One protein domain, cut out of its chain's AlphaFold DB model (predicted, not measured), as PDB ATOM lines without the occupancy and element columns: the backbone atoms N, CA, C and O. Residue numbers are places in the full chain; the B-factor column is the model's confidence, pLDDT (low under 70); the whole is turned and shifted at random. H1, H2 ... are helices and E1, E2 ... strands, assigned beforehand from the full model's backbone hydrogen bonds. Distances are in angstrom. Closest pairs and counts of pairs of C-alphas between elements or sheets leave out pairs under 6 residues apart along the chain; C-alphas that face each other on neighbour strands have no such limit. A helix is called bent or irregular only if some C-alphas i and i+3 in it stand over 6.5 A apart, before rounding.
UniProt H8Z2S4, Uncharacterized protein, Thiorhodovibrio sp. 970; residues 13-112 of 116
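What this domain is: This is residues 13 to 112 of the 116 residues of an uncharacterized protein of Thiorhodovibrio sp. 970 (UniProt H8Z2S4). A long, twisted sheet of four strands curls round one helix, H1, which covers one of its faces, while the other face is bare. Two smaller helices, H2 and H3, lie beyond one end of the strands, and residues 39 to 45 at H2 stick out. The 100 printed residues include three named helices and four named strands, in the order H1 H2 E1 E2 H3 E3 E4; the sheet, E1 - E2 - E3 - E4, is antiparallel and the class is mixed. The outline is elongated, 49 by 28 by 16 A, and only just loose, close to compact, with a radius of gyration of the C-alphas of 15.3 A.

Where its parts are: H1, residues 13 to 27, begins at C-alpha 13 (101.785, 137.023, 130.030) and is 21.2 A long. H2 is residues 35 to 43. E1, residues 49 to 59, is 29.2 A long, and E2, residues 67 to 76, 28.9 A. H3, residues 78 to 83, is irregular: C-alphas 79 and 82 are 7.6 A apart. E3, residues 88 to 96, is 25.8 A long; E4, residues 105 to 111, ends at C-alpha 111 (96.463, 114.355, 144.582).

How they stand to each other: H1 is on the sheet, in two layers, helix over sheet. It touches E4, closest at the C-alphas of Ile 22 and Val 106, 6.5 A. Hairpin E1 and E2 has N 52 and O 73 within hydrogen-bond range at 2.8 A; E2 and E3 have N 70 and O 93, 2.8 A; hairpin E3 and E4 has N 94 and O 107, 2.9 A. H2 and H3 are apart. In H1 and H2 every O i to N i+4 pair is within hydrogen-bond range; in H3 0 of 2 are, with 2 of 3 O i to N i+3 pairs.

The domain as a whole: The C-alphas farthest apart, those of Ile 36 and Gly 62, are 50.5 A apart. The printed part has no cut and no long link. Mean pLDDT of the printed part is 84.5; residue 13, residues 60 to 66, residues 98 to 103 and residue 112 are under 70.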
ATOM      1  N   LYS A  13     100.943 136.503 128.940       68.25
ATOM      2  CA  LYS A  13     101.785 137.023 130.030       68.25
ATOM      3  C   LYS A  13     101.275 136.604 131.414       68.25
ATOM      4  O   LYS A  13     102.076 136.224 132.266       68.25
ATOM      5  N   ASP A  14      99.962 136.601 131.619       74.25
ATOM      6  CA  ASP A  14      99.351 136.233 132.899       74.25
ATOM      7  C   ASP A  14      99.494 134.731 133.158       74.25
ATOM      8  O   ASP A  14      99.765 134.301 134.282       74.25
ATOM      9  N   LEU A  15      99.402 133.916 132.103       80.38
ATOM     10  CA  LEU A  15      99.618 132.473 132.199       80.38
ATOM     11  C   LEU A  15     101.028 132.119 132.669       80.38
ATOM     12  O   LEU A  15     101.178 131.177 133.449       80.38
ATOM     13  N   ASP A  16     102.054 132.846 132.234       84.12
ATOM     14  CA  ASP A  16     103.430 132.567 132.651       84.12
ATOM     15  C   ASP A  16     103.679 132.956 134.113       84.12
ATOM     16  O   ASP A  16     104.309 132.190 134.850       84.12
ATOM     17  N   VAL A  17     103.096 134.063 134.584       85.25
ATOM     18  CA  VAL A  17     103.130 134.451 136.007       85.25
ATOM     19  C   VAL A  17     102.395 133.429 136.878       85.25
ATOM     20  O   VAL A  17     102.889 133.025 137.939       85.25
ATOM     21  N   ILE A  18     101.240 132.945 136.415       86.06
ATOM     22  CA  ILE A  18     100.474 131.892 137.089       86.06
ATOM     23  C   ILE A  18     101.285 130.592 137.146       86.06
ATOM     24  O   ILE A  18     101.430 130.007 138.225       86.06
ATOM     25  N   LYS A  19     101.863 130.149 136.021       89.75
ATOM     26  CA  LYS A  19     102.718 128.951 135.963       89.75
ATOM     27  C   LYS A  19     103.920 129.082 136.884       89.75
ATOM     28  O   LYS A  19     104.215 128.137 137.612       89.75
ATOM     29  N   TYR A  20     104.591 130.232 136.904       90.06
ATOM     30  CA  TYR A  20     105.713 130.481 137.808       90.06
ATOM     31  C   TYR A  20     105.287 130.364 139.277       90.06
ATOM     32  O   TYR A  20     105.912 129.641 140.056       90.06
ATOM     33  N   SER A  21     104.171 130.999 139.640       89.06
ATOM     34  CA  SER A  21     103.633 130.982 141.004       89.06
ATOM     35  C   SER A  21     103.239 129.576 141.457       89.06
ATOM     36  O   SER A  21     103.545 129.168 142.579       89.06
ATOM     37  N   ILE A  22     102.608 128.795 140.574       90.81
ATOM     38  CA  ILE A  22     102.296 127.389 140.844       90.81
ATOM     39  C   ILE A  22     103.575 126.567 140.953       90.81
ATOM     40  O   ILE A  22     103.719 125.820 141.918       90.81
ATOM     41  N   LYS A  23     104.513 126.714 140.012       92.06
ATOM     42  CA  LYS A  23     105.781 125.975 139.999       92.06
ATOM     43  C   LYS A  23     106.530 126.167 141.313       92.06
ATOM     44  O   LYS A  23     106.946 125.174 141.895       92.06
ATOM     45  N   LYS A  24     106.615 127.404 141.815       91.00
ATOM     46  CA  LYS A  24     107.249 127.728 143.102       91.00
ATOM     47  C   LYS A  24     106.586 127.018 144.289       91.00
ATOM     48  O   LYS A  24     107.284 126.531 145.170       91.00
ATOM     49  N   LYS A  25     105.250 126.939 144.328       91.00
ATOM     50  CA  LYS A  25     104.526 126.237 145.407       91.00
ATOM     51  C   LYS A  25     104.584 124.718 145.281       91.00
ATOM     52  O   LYS A  25     104.620 124.021 146.289       91.00
ATOM     53  N   VAL A  26     104.561 124.204 144.055       92.38
ATOM     54  CA  VAL A  26     104.651 122.770 143.773       92.38
ATOM     55  C   VAL A  26     106.054 122.254 144.079       92.38
ATOM     56  O   VAL A  26     106.168 121.210 144.708       92.38
ATOM     57  N   SER A  27     107.110 122.991 143.716       90.12
ATOM     58  CA  SER A  27     108.495 122.573 143.965       90.12
ATOM     59  C   SER A  27     108.807 122.405 145.451       90.12
ATOM     60  O   SER A  27     109.576 121.525 145.803       90.12
ATOM     61  N   GLN A  28     108.160 123.182 146.326       89.75
ATOM     62  CA  GLN A  28     108.266 123.040 147.785       89.75
ATOM     63  C   GLN A  28     107.646 121.741 148.332       89.75
ATOM     64  O   GLN A  28     107.857 121.412 149.493       89.75
ATOM     65  N   GLN A  29     106.848 121.026 147.534       90.31
ATOM     66  CA  GLN A  29     106.185 119.772 147.920       90.31
ATOM     67  C   GLN A  29     106.783 118.538 147.223       90.31
ATOM     68  O   GLN A  29     106.281 117.424 147.415       90.31
ATOM     69  N   LEU A  30     107.793 118.732 146.370       89.88
ATOM     70  CA  LEU A  30     108.500 117.642 145.704       89.88
ATOM     71  C   LEU A  30     109.564 117.061 146.640       89.88
ATOM     72  O   LEU A  30     110.110 117.794 147.465       89.88
ATOM     73  N   PRO A  31     109.856 115.756 146.534       88.69
ATOM     74  CA  PRO A  31     110.950 115.167 147.285       88.69
ATOM     75  C   PRO A  31     112.285 115.749 146.809       88.69
ATOM     76  O   PRO A  31     112.482 115.971 145.610       88.69
ATOM     77  N   TYR A  32     113.188 115.969 147.762       88.12
ATOM     78  CA  TYR A  32     114.572 116.327 147.481       88.12
ATOM     79  C   TYR A  32     115.310 115.138 146.871       88.12
ATOM     80  O   TYR A  32     115.103 113.989 147.276       88.12
ATOM     81  N   LEU A  33     116.165 115.417 145.893       89.19
ATOM     82  CA  LEU A  33     117.187 114.473 145.459       89.19
ATOM     83  C   LEU A  33     118.380 114.513 146.430       89.19
ATOM     84  O   LEU A  33     118.455 115.409 147.269       89.19
ATOM     85  N   PRO A  34     119.320 113.554 146.345       91.75
ATOM     86  CA  PRO A  34     120.552 113.619 147.125       91.75
ATOM     87  C   PRO A  34     121.276 114.957 146.928       91.75
ATOM     88  O   PRO A  34     121.363 115.434 145.796       91.75
ATOM     89  N   ASP A  35     121.840 115.520 148.000       90.88
ATOM     90  CA  ASP A  35     122.407 116.880 148.021       90.88
ATOM     91  C   ASP A  35     123.396 117.146 146.878       90.88
ATOM     92  O   ASP A  35     123.317 118.172 146.210       90.88
ATOM     93  N   ILE A  36     124.266 116.175 146.578       92.06
ATOM     94  CA  ILE A  36     125.248 116.259 145.483       92.06
ATOM     95  C   ILE A  36     124.557 116.480 144.124       92.06
ATOM     96  O   ILE A  36     125.059 117.206 143.267       92.06
ATOM     97  N   ILE A  37     123.398 115.852 143.910       91.56
ATOM     98  CA  ILE A  37     122.623 115.990 142.675       91.56
ATOM     99  C   ILE A  37     121.923 117.349 142.629       91.56
ATOM    100  O   ILE A  37     121.936 117.990 141.579       91.56
ATOM    101  N   GLU A  38     121.343 117.803 143.743       91.06
ATOM    102  CA  GLU A  38     120.713 119.129 143.838       91.06
ATOM    103  C   GLU A  38     121.735 120.252 143.600       91.06
ATOM    104  O   GLU A  38     121.484 121.161 142.806       91.06
ATOM    105  N   GLU A  39     122.922 120.155 144.200       92.75
ATOM    106  CA  GLU A  39     124.013 121.116 144.014       92.75
ATOM    107  C   GLU A  39     124.517 121.126 142.565       92.75
ATOM    108  O   GLU A  39     124.650 122.188 141.952       92.75
ATOM    109  N   MET A  40     124.721 119.948 141.965       93.38
ATOM    110  CA  MET A  40     125.114 119.837 140.559       93.38
ATOM    111  C   MET A  40     124.069 120.473 139.630       93.38
ATOM    112  O   MET A  40     124.420 121.206 138.701       93.38
ATOM    113  N   LEU A  41     122.783 120.198 139.860       91.38
ATOM    114  CA  LEU A  41     121.689 120.771 139.079       91.38
ATOM    115  C   LEU A  41     121.639 122.291 139.223       91.38
ATOM    116  O   LEU A  41     121.491 122.985 138.213       91.38
ATOM    117  N   PHE A  42     121.819 122.798 140.442       90.50
ATOM    118  CA  PHE A  42     121.878 124.225 140.731       90.50
ATOM    119  C   PHE A  42     123.015 124.913 139.967       90.50
ATOM    120  O   PHE A  42     122.758 125.863 139.227       90.50
ATOM    121  N   MET A  43     124.241 124.384 140.045       93.25
ATOM    122  CA  MET A  43     125.412 124.929 139.339       93.25
ATOM    123  C   MET A  43     125.245 124.925 137.813       93.25
ATOM    124  O   MET A  43     125.758 125.801 137.121       93.25
ATOM    125  N   GLN A  44     124.509 123.952 137.271       92.25
ATOM    126  CA  GLN A  44     124.234 123.845 135.835       92.25
ATOM    127  C   GLN A  44     122.995 124.634 135.382       92.25
ATOM    128  O   GLN A  44     122.666 124.613 134.193       92.25
ATOM    129  N   GLY A  45     122.259 125.274 136.297       90.44
ATOM    130  CA  GLY A  45     120.979 125.920 135.992       90.44
ATOM    131  C   GLY A  45     119.910 124.943 135.483       90.44
ATOM    132  O   GLY A  45     119.026 125.317 134.711       90.44
ATOM    133  N   ARG A  46     120.002 123.664 135.865       90.62
ATOM    134  CA  ARG A  46     119.099 122.591 135.433       90.62
ATOM    135  C   ARG A  46     118.091 122.250 136.524       90.62
ATOM    136  O   ARG A  46     118.279 122.523 137.699       90.62
ATOM    137  N   ILE A  47     117.002 121.609 136.111       90.44
ATOM    138  CA  ILE A  47     115.980 121.068 137.015       90.44
ATOM    139  C   ILE A  47     115.806 119.570 136.774       90.44
ATOM    140  O   ILE A  47     115.845 119.122 135.622       90.44
ATOM    141  N   ALA A  48     115.568 118.810 137.843       93.06
ATOM    142  CA  ALA A  48     115.314 117.369 137.773       93.06
ATOM    143  C   ALA A  48     113.899 117.008 137.301       93.06
ATOM    144  O   ALA A  48     113.659 115.895 136.836       93.06
ATOM    145  N   TRP A  49     112.959 117.947 137.409       93.56
ATOM    146  CA  TRP A  49     111.534 117.692 137.241       93.56
ATOM    147  C   TRP A  49     110.969 118.377 135.994       93.56
ATOM    148  O   TRP A  49     111.167 119.575 135.782       93.56
ATOM    149  N   ASN A  50     110.212 117.628 135.196       93.62
ATOM    150  CA  ASN A  50     109.422 118.138 134.079       93.62
ATOM    151  C   ASN A  50     108.004 118.473 134.554       93.62
ATOM    152  O   ASN A  50     107.384 117.675 135.256       93.62
ATOM    153  N   TYR A  51     107.481 119.630 134.144       93.56
ATOM    154  CA  TYR A  51     106.160 120.127 134.534       93.56
ATOM    155  C   TYR A  51     105.213 120.094 133.335       93.56
ATOM    156  O   TYR A  51     105.465 120.752 132.326       93.56
ATOM    157  N   TYR A  52     104.111 119.363 133.468       92.50
ATOM    158  CA  TYR A  52     103.047 119.261 132.474       92.50
ATOM    159  C   TYR A  52     101.781 119.903 133.033       92.50
ATOM    160  O   TYR A  52     101.364 119.594 134.150       92.50
ATOM    161  N   TRP A  53     101.173 120.793 132.256       91.62
ATOM    162  CA  TRP A  53     100.081 121.658 132.694       91.62
ATOM    163  C   TRP A  53      98.797 121.275 131.972       91.62
ATOM    164  O   TRP A  53      98.798 121.152 130.751       91.62
ATOM    165  N   THR A  54      97.704 121.117 132.711       89.12
ATOM    166  CA  THR A  54      96.371 120.862 132.155       89.12
ATOM    167  C   THR A  54      95.384 121.840 132.775       89.12
ATOM    168  O   THR A  54      95.217 121.860 133.992       89.12
ATOM    169  N   LEU A  55      94.724 122.664 131.963       86.88
ATOM    170  CA  LEU A  55      93.603 123.478 132.432       86.88
ATOM    171  C   LEU A  55      92.383 122.569 132.609       86.88
ATOM    172  O   LEU A  55      91.963 121.913 131.661       86.88
ATOM    173  N   LEU A  56      91.841 122.510 133.824       84.88
ATOM    174  CA  LEU A  56      90.644 121.726 134.133       84.88
ATOM    175  C   LEU A  56      89.368 122.556 134.032       84.88
ATOM    176  O   LEU A  56      88.333 122.038 133.630       84.88
ATOM    177  N   ASP A  57      89.432 123.808 134.476       82.81
ATOM    178  CA  ASP A  57      88.271 124.683 134.588       82.81
ATOM    179  C   ASP A  57      88.713 126.145 134.539       82.81
ATOM    180  O   ASP A  57      89.726 126.517 135.146       82.81
ATOM    181  N   LEU A  58      87.935 126.963 133.848       79.69
ATOM    182  CA  LEU A  58      88.089 128.409 133.803       79.69
ATOM    183  C   LEU A  58      86.694 128.987 134.000       79.69
ATOM    184  O   LEU A  58      85.867 128.932 133.096       79.69
ATOM    185  N   SER A  59      86.445 129.482 135.209       75.75
ATOM    186  CA  SER A  59      85.188 130.121 135.573       75.75
ATOM    187  C   SER A  59      85.374 131.630 135.482       75.75
ATOM    188  O   SER A  59      86.192 132.233 136.193       75.75
ATOM    189  N   THR A  60      84.608 132.220 134.574       67.19
ATOM    190  CA  THR A  60      84.452 133.663 134.367       67.19
ATOM    191  C   THR A  60      83.043 134.098 134.769       67.19
ATOM    192  O   THR A  60      82.503 135.047 134.210       67.19
ATOM    193  N   ASP A  61      82.438 133.391 135.735       56.59
ATOM    194  CA  ASP A  61      81.022 133.495 136.109       56.59
ATOM    195  C   ASP A  61      80.700 134.849 136.762       56.59
ATOM    196  O   ASP A  61      80.571 134.938 137.982       56.59
ATOM    197  N   GLY A  62      80.645 135.928 135.973       52.69
ATOM    198  CA  GLY A  62      80.197 137.278 136.353       52.69
ATOM    199  C   GLY A  62      80.949 137.955 137.507       52.69
ATOM    200  O   GLY A  62      80.678 139.108 137.826       52.69
ATOM    201  N   SER A  63      81.883 137.262 138.158       53.50
ATOM    202  CA  SER A  63      82.691 137.790 139.245       53.50
ATOM    203  C   SER A  63      83.840 138.598 138.660       53.50
ATOM    204  O   SER A  63      84.460 138.180 137.684       53.50
ATOM    205  N   ALA A  64      84.180 139.718 139.295       58.47
ATOM    206  CA  ALA A  64      85.253 140.608 138.851       58.47
ATOM    207  C   ALA A  64      86.651 139.947 138.781       58.47
ATOM    208  O   ALA A  64      87.611 140.603 138.388       58.47
ATOM    209  N   ARG A  65      86.807 138.679 139.201       64.75
ATOM    210  CA  ARG A  65      88.098 137.981 139.261       64.75
ATOM    211  C   ARG A  65      87.986 136.549 138.728       64.75
ATOM    212  O   ARG A  65      87.327 135.729 139.371       64.75
ATOM    213  N   PRO A  66      88.660 136.210 137.617       67.69
ATOM    214  CA  PRO A  66      88.604 134.868 137.057       67.69
ATOM    215  C   PRO A  66      89.204 133.845 138.029       67.69
ATOM    216  O   PRO A  66      90.223 134.094 138.691       67.69
ATOM    217  N   LYS A  67      88.562 132.676 138.111       80.06
ATOM    218  CA  LYS A  67      89.060 131.521 138.866       80.06
ATOM    219  C   LYS A  67      89.446 130.416 137.899       80.06
ATOM    220  O   LYS A  67      88.652 129.998 137.061       80.06
ATOM    221  N   MET A  68      90.658 129.906 138.064       84.50
ATOM    222  CA  MET A  68      91.223 128.872 137.206       84.50
ATOM    223  C   MET A  68      91.558 127.638 138.039       84.50
ATOM    224  O   MET A  68      92.173 127.745 139.104       84.50
ATOM    225  N   LYS A  69      91.177 126.454 137.560       87.12
ATOM    226  CA  LYS A  69      91.639 125.179 138.114       87.12
ATOM    227  C   LYS A  69      92.634 124.562 137.147       87.12
ATOM    228  O   LYS A  69      92.282 124.221 136.023       87.12
ATOM    229  N   ILE A  70      93.867 124.392 137.598       89.62
ATOM    230  CA  ILE A  70      94.958 123.816 136.815       89.62
ATOM    231  C   ILE A  70      95.400 122.527 137.484       89.62
ATOM    232  O   ILE A  70      95.644 122.493 138.686       89.62
ATOM    233  N   GLU A  71      95.533 121.463 136.715       92.44
ATOM    234  CA  GLU A  71      96.264 120.281 137.131       92.44
ATOM    235  C   GLU A  71      97.709 120.363 136.645       92.44
ATOM    236  O   GLU A  71      97.979 120.688 135.488       92.44
ATOM    237  N   VAL A  72      98.643 120.059 137.540       93.31
ATOM    238  CA  VAL A  72     100.066 119.991 137.227       93.31
ATOM    239  C   VAL A  72     100.546 118.580 137.487       93.31
ATOM    240  O   VAL A  72     100.545 118.116 138.627       93.31
ATOM    241  N   THR A  73     100.970 117.903 136.426       93.56
ATOM    242  CA  THR A  73     101.684 116.633 136.531       93.56
ATOM    243  C   THR A  73     103.175 116.922 136.491       93.56
ATOM    244  O   THR A  73     103.681 117.482 135.521       93.56
ATOM    245  N   VAL A  74     103.888 116.532 137.539       94.31
ATOM    246  CA  VAL A  74     105.335 116.683 137.656       94.31
ATOM    247  C   VAL A  74     105.973 115.310 137.520       94.31
ATOM    248  O   VAL A  74     105.572 114.385 138.222       94.31
ATOM    249  N   LYS A  75     106.934 115.158 136.608       94.12
ATOM    250  CA  LYS A  75     107.635 113.886 136.372       94.12
ATOM    251  C   LYS A  75     109.134 114.053 136.534       94.12
ATOM    252  O   LYS A  75     109.707 114.986 135.972       94.12
ATOM    253  N   LEU A  76     109.759 113.135 137.257       93.75
ATOM    254  CA  LEU A  76     111.205 113.079 137.391       93.75
ATOM    255  C   LEU A  76     111.819 112.698 136.042       93.75
ATOM    256  O   LEU A  76     111.315 111.803 135.352       93.75
ATOM    257  N   LYS A  77     112.889 113.383 135.638       93.00
ATOM    258  CA  LYS A  77     113.635 113.010 134.432       93.00
ATOM    259  C   LYS A  77     114.270 111.632 134.604       93.00
ATOM    260  O   LYS A  77     114.640 111.242 135.710       93.00
ATOM    261  N   LYS A  78     114.382 110.901 133.492       91.31
ATOM    262  CA  LYS A  78     114.809 109.495 133.483       91.31
ATOM    263  C   LYS A  78     116.181 109.299 134.121       91.31
ATOM    264  O   LYS A  78     116.359 108.332 134.853       91.31
ATOM    265  N   GLU A  79     117.111 110.231 133.911       91.00
ATOM    266  CA  GLU A  79     118.453 110.161 134.498       91.00
ATOM    267  C   GLU A  79     118.472 110.193 136.040       91.00
ATOM    268  O   GLU A  79     119.476 109.819 136.640       91.00
ATOM    269  N   PHE A  80     117.368 110.577 136.696       90.75
ATOM    270  CA  PHE A  80     117.275 110.658 138.158       90.75
ATOM    271  C   PHE A  80     116.372 109.589 138.792       90.75
ATOM    272  O   PHE A  80     116.214 109.580 140.010       90.75
ATOM    273  N   HIS A  81     115.792 108.664 138.015       90.69
ATOM    274  CA  HIS A  81     114.853 107.648 138.532       90.69
ATOM    275  C   HIS A  81     115.462 106.731 139.598       90.69
ATOM    276  O   HIS A  81     114.750 106.263 140.478       90.69
ATOM    277  N   GLN A  82     116.777 106.519 139.569       89.00
ATOM    278  CA  GLN A  82     117.478 105.726 140.584       89.00
ATOM    279  C   GLN A  82     117.490 106.371 141.981       89.00
ATOM    280  O   GLN A  82     117.732 105.683 142.966       89.00
ATOM    281  N   PHE A  83     117.232 107.678 142.078       86.44
ATOM    282  CA  PHE A  83     117.316 108.433 143.331       86.44
ATOM    283  C   PHE A  83     115.957 108.651 144.007       86.44
ATOM    284  O   PHE A  83     115.911 109.155 145.126       86.44
ATOM    285  N   CYS A  84     114.846 108.311 143.346       82.00
ATOM    286  CA  CYS A  84     113.507 108.535 143.885       82.00
ATOM    287  C   CYS A  84     112.509 107.504 143.350       82.00
ATOM    288  O   CYS A  84     112.343 107.357 142.140       82.00
ATOM    289  N   SER A  85     111.797 106.828 144.252       79.50
ATOM    290  CA  SER A  85     110.781 105.831 143.888       79.50
ATOM    291  C   SER A  85     109.511 106.464 143.305       79.50
ATOM    292  O   SER A  85     108.898 105.906 142.395       79.50
ATOM    293  N   ASP A  86     109.138 107.656 143.778       82.81
ATOM    294  CA  ASP A  86     107.978 108.395 143.279       82.81
ATOM    295  C   ASP A  86     108.373 109.295 142.101       82.81
ATOM    296  O   ASP A  86     108.578 110.501 142.222       82.81
ATOM    297  N   VAL A  87     108.447 108.708 140.908       89.75
ATOM    298  CA  VAL A  87     108.862 109.422 139.685       89.75
ATOM    299  C   VAL A  87     107.794 110.368 139.119       89.75
ATOM    300  O   VAL A  87     108.048 111.064 138.133       89.75
ATOM    301  N   GLN A  88     106.587 110.390 139.690       92.44
ATOM    302  CA  GLN A  88     105.481 111.223 139.226       92.44
ATOM    303  C   GLN A  88     104.600 111.716 140.379       92.44
ATOM    304  O   GLN A  88     104.164 110.947 141.233       92.44
ATOM    305  N   HIS A  89     104.235 112.996 140.323       91.56
ATOM    306  CA  HIS A  89     103.285 113.626 141.233       91.56
ATOM    307  C   HIS A  89     102.230 114.405 140.455       91.56
ATOM    308  O   HIS A  89     102.519 114.990 139.413       91.56
ATOM    309  N   VAL A  90     101.003 114.439 140.970       92.38
ATOM    310  CA  VAL A  90      99.907 115.209 140.374       92.38
ATOM    311  C   VAL A  90      99.365 116.177 141.415       92.38
ATOM    312  O   VAL A  90      99.081 115.793 142.549       92.38
ATOM    313  N   PHE A  91      99.208 117.438 141.033       91.69
ATOM    314  CA  PHE A  91      98.704 118.501 141.890       91.69
ATOM    315  C   PHE A  91      97.484 119.150 141.254       91.69
ATOM    316  O   PHE A  91      97.491 119.465 140.070       91.69
ATOM    317  N   SER A  92      96.451 119.398 142.053       90.62
ATOM    318  CA  SER A  92      95.339 120.263 141.680       90.62
ATOM    319  C   SER A  92      95.569 121.650 142.270       90.62
ATOM    320  O   SER A  92      95.747 121.803 143.479       90.62
ATOM    321  N   CYS A  93      95.582 122.657 141.410       88.56
ATOM    322  CA  CYS A  93      95.852 124.042 141.750       88.56
ATOM    323  C   CYS A  93      94.602 124.875 141.478       88.56
ATOM    324  O   CYS A  93      94.045 124.826 140.385       88.56
ATOM    325  N   SER A  94      94.157 125.644 142.466       87.25
ATOM    326  CA  SER A  94      93.130 126.673 142.287       87.25
ATOM    327  C   SER A  94      93.804 128.035 142.322       87.25
ATOM    328  O   SER A  94      94.507 128.350 143.283       87.25
ATOM    329  N   VAL A  95      93.614 128.817 141.269       85.25
ATOM    330  CA  VAL A  95      94.224 130.131 141.094       85.25
ATOM    331  C   VAL A  95      93.124 131.169 141.043       85.25
ATOM    332  O   VAL A  95      92.160 131.026 140.290       85.25
ATOM    333  N   GLN A  96      93.283 132.215 141.840       82.94
ATOM    334  CA  GLN A  96      92.479 133.419 141.743       82.94
ATOM    335  C   GLN A  96      93.394 134.568 141.335       82.94
ATOM    336  O   GLN A  96      94.336 134.901 142.062       82.94
ATOM    337  N   VAL A  97      93.117 135.152 140.172       73.25
ATOM    338  CA  VAL A  97      93.825 136.345 139.703       73.25
ATOM    339  C   VAL A  97      93.318 137.539 140.515       73.25
ATOM    340  O   VAL A  97      92.111 137.737 140.670       73.25
ATOM    341  N   THR A  98      94.239 138.270 141.130       68.25
ATOM    342  CA  THR A  98      93.971 139.486 141.907       68.25
ATOM    343  C   THR A  98      94.270 140.724 141.062       68.25
ATOM    344  O   THR A  98      94.920 140.608 140.034       68.25
ATOM    345  N   GLU A  99      93.816 141.906 141.497       62.66
ATOM    346  CA  GLU A  99      94.168 143.191 140.852       62.66
ATOM    347  C   GLU A  99      95.686 143.404 140.766       62.66
ATOM    348  O   GLU A  99      96.182 143.967 139.796       62.66
ATOM    349  N   ASP A 100      96.427 142.881 141.747       63.69
ATOM    350  CA  ASP A 100      97.861 142.669 141.625       63.69
ATOM    351  C   ASP A 100      98.128 141.358 140.870       63.69
ATOM    352  O   ASP A 100      98.094 140.259 141.440       63.69
ATOM    353  N   PHE A 101      98.346 141.488 139.561       60.25
ATOM    354  CA  PHE A 101      98.612 140.378 138.647       60.25
ATOM    355  C   PHE A 101      99.938 139.659 138.940       60.25
ATOM    356  O   PHE A 101     100.091 138.498 138.561       60.25
ATOM    357  N   TYR A 102     100.881 140.293 139.647       65.56
ATOM    358  CA  TYR A 102     102.183 139.695 139.968       65.56
ATOM    359  C   TYR A 102     102.124 138.730 141.155       65.56
ATOM    360  O   TYR A 102     103.042 137.925 141.357       65.56
ATOM    361  N   HIS A 103     101.045 138.772 141.937       67.94
ATOM    362  CA  HIS A 103     100.888 137.972 143.149       67.94
ATOM    363  C   HIS A 103      99.574 137.178 143.151       67.94
ATOM    364  O   HIS A 103      98.760 137.319 144.071       67.94
ATOM    365  N   PRO A 104      99.358 136.284 142.161       77.44
ATOM    366  CA  PRO A 104      98.139 135.496 142.102       77.44
ATOM    367  C   PRO A 104      98.009 134.611 143.344       77.44
ATOM    368  O   PRO A 104      98.961 133.964 143.805       77.44
ATOM    369  N   ARG A 105      96.792 134.519 143.882       80.81
ATOM    370  CA  ARG A 105      96.511 133.623 145.006       80.81
ATOM    371  C   ARG A 105      96.393 132.199 144.487       80.81
ATOM    372  O   ARG A 105      95.377 131.813 143.915       80.81
ATOM    373  N   VAL A 106      97.447 131.418 144.703       81.69
ATOM    374  CA  VAL A 106      97.517 130.004 144.312       81.69
ATOM    375  C   VAL A 106      97.300 129.104 145.526       81.69
ATOM    376  O   VAL A 106      98.033 129.198 146.511       81.69
ATOM    377  N   ILE A 107      96.351 128.181 145.444       84.38
ATOM    378  CA  ILE A 107      96.153 127.097 146.414       84.38
ATOM    379  C   ILE A 107      96.529 125.788 145.722       84.38
ATOM    380  O   ILE A 107      95.952 125.464 144.688       84.38
ATOM    381  N   VAL A 108      97.481 125.039 146.284       85.19
ATOM    382  CA  VAL A 108      97.973 123.770 145.725       85.19
ATOM    383  C   VAL A 108      97.546 122.619 146.626       85.19
ATOM    384  O   VAL A 108      97.771 122.666 147.833       85.19
ATOM    385  N   LYS A 109      96.960 121.575 146.038       86.56
ATOM    386  CA  LYS A 109      96.620 120.320 146.715       86.56
ATOM    387  C   LYS A 109      97.253 119.150 145.965       86.56
ATOM    388  O   LYS A 109      96.965 118.952 144.784       86.56
ATOM    389  N   LYS A 110      98.095 118.365 146.638       85.19
ATOM    390  CA  LYS A 110      98.636 117.113 146.088       85.19
ATOM    391  C   LYS A 110      97.496 116.105 145.941       85.19
ATOM    392  O   LYS A 110      96.759 115.868 146.897       85.19
ATOM    393  N   LYS A 111      97.328 115.524 144.753       82.19
ATOM    394  CA  LYS A 111      96.463 114.355 144.582       82.19
ATOM    395  C   LYS A 111      97.240 113.149 145.094       82.19
ATOM    396  O   LYS A 111      98.371 112.920 144.667       82.19
ATOM    397  N   SER A 112      96.659 112.401 146.026       62.00
ATOM    398  CA  SER A 112      97.188 111.088 146.367       62.00
ATOM    399  C   SER A 112      97.132 110.218 145.114       62.00
ATOM    400  O   SER A 112      96.084 110.086 144.478       62.00
TER     401      SER A 112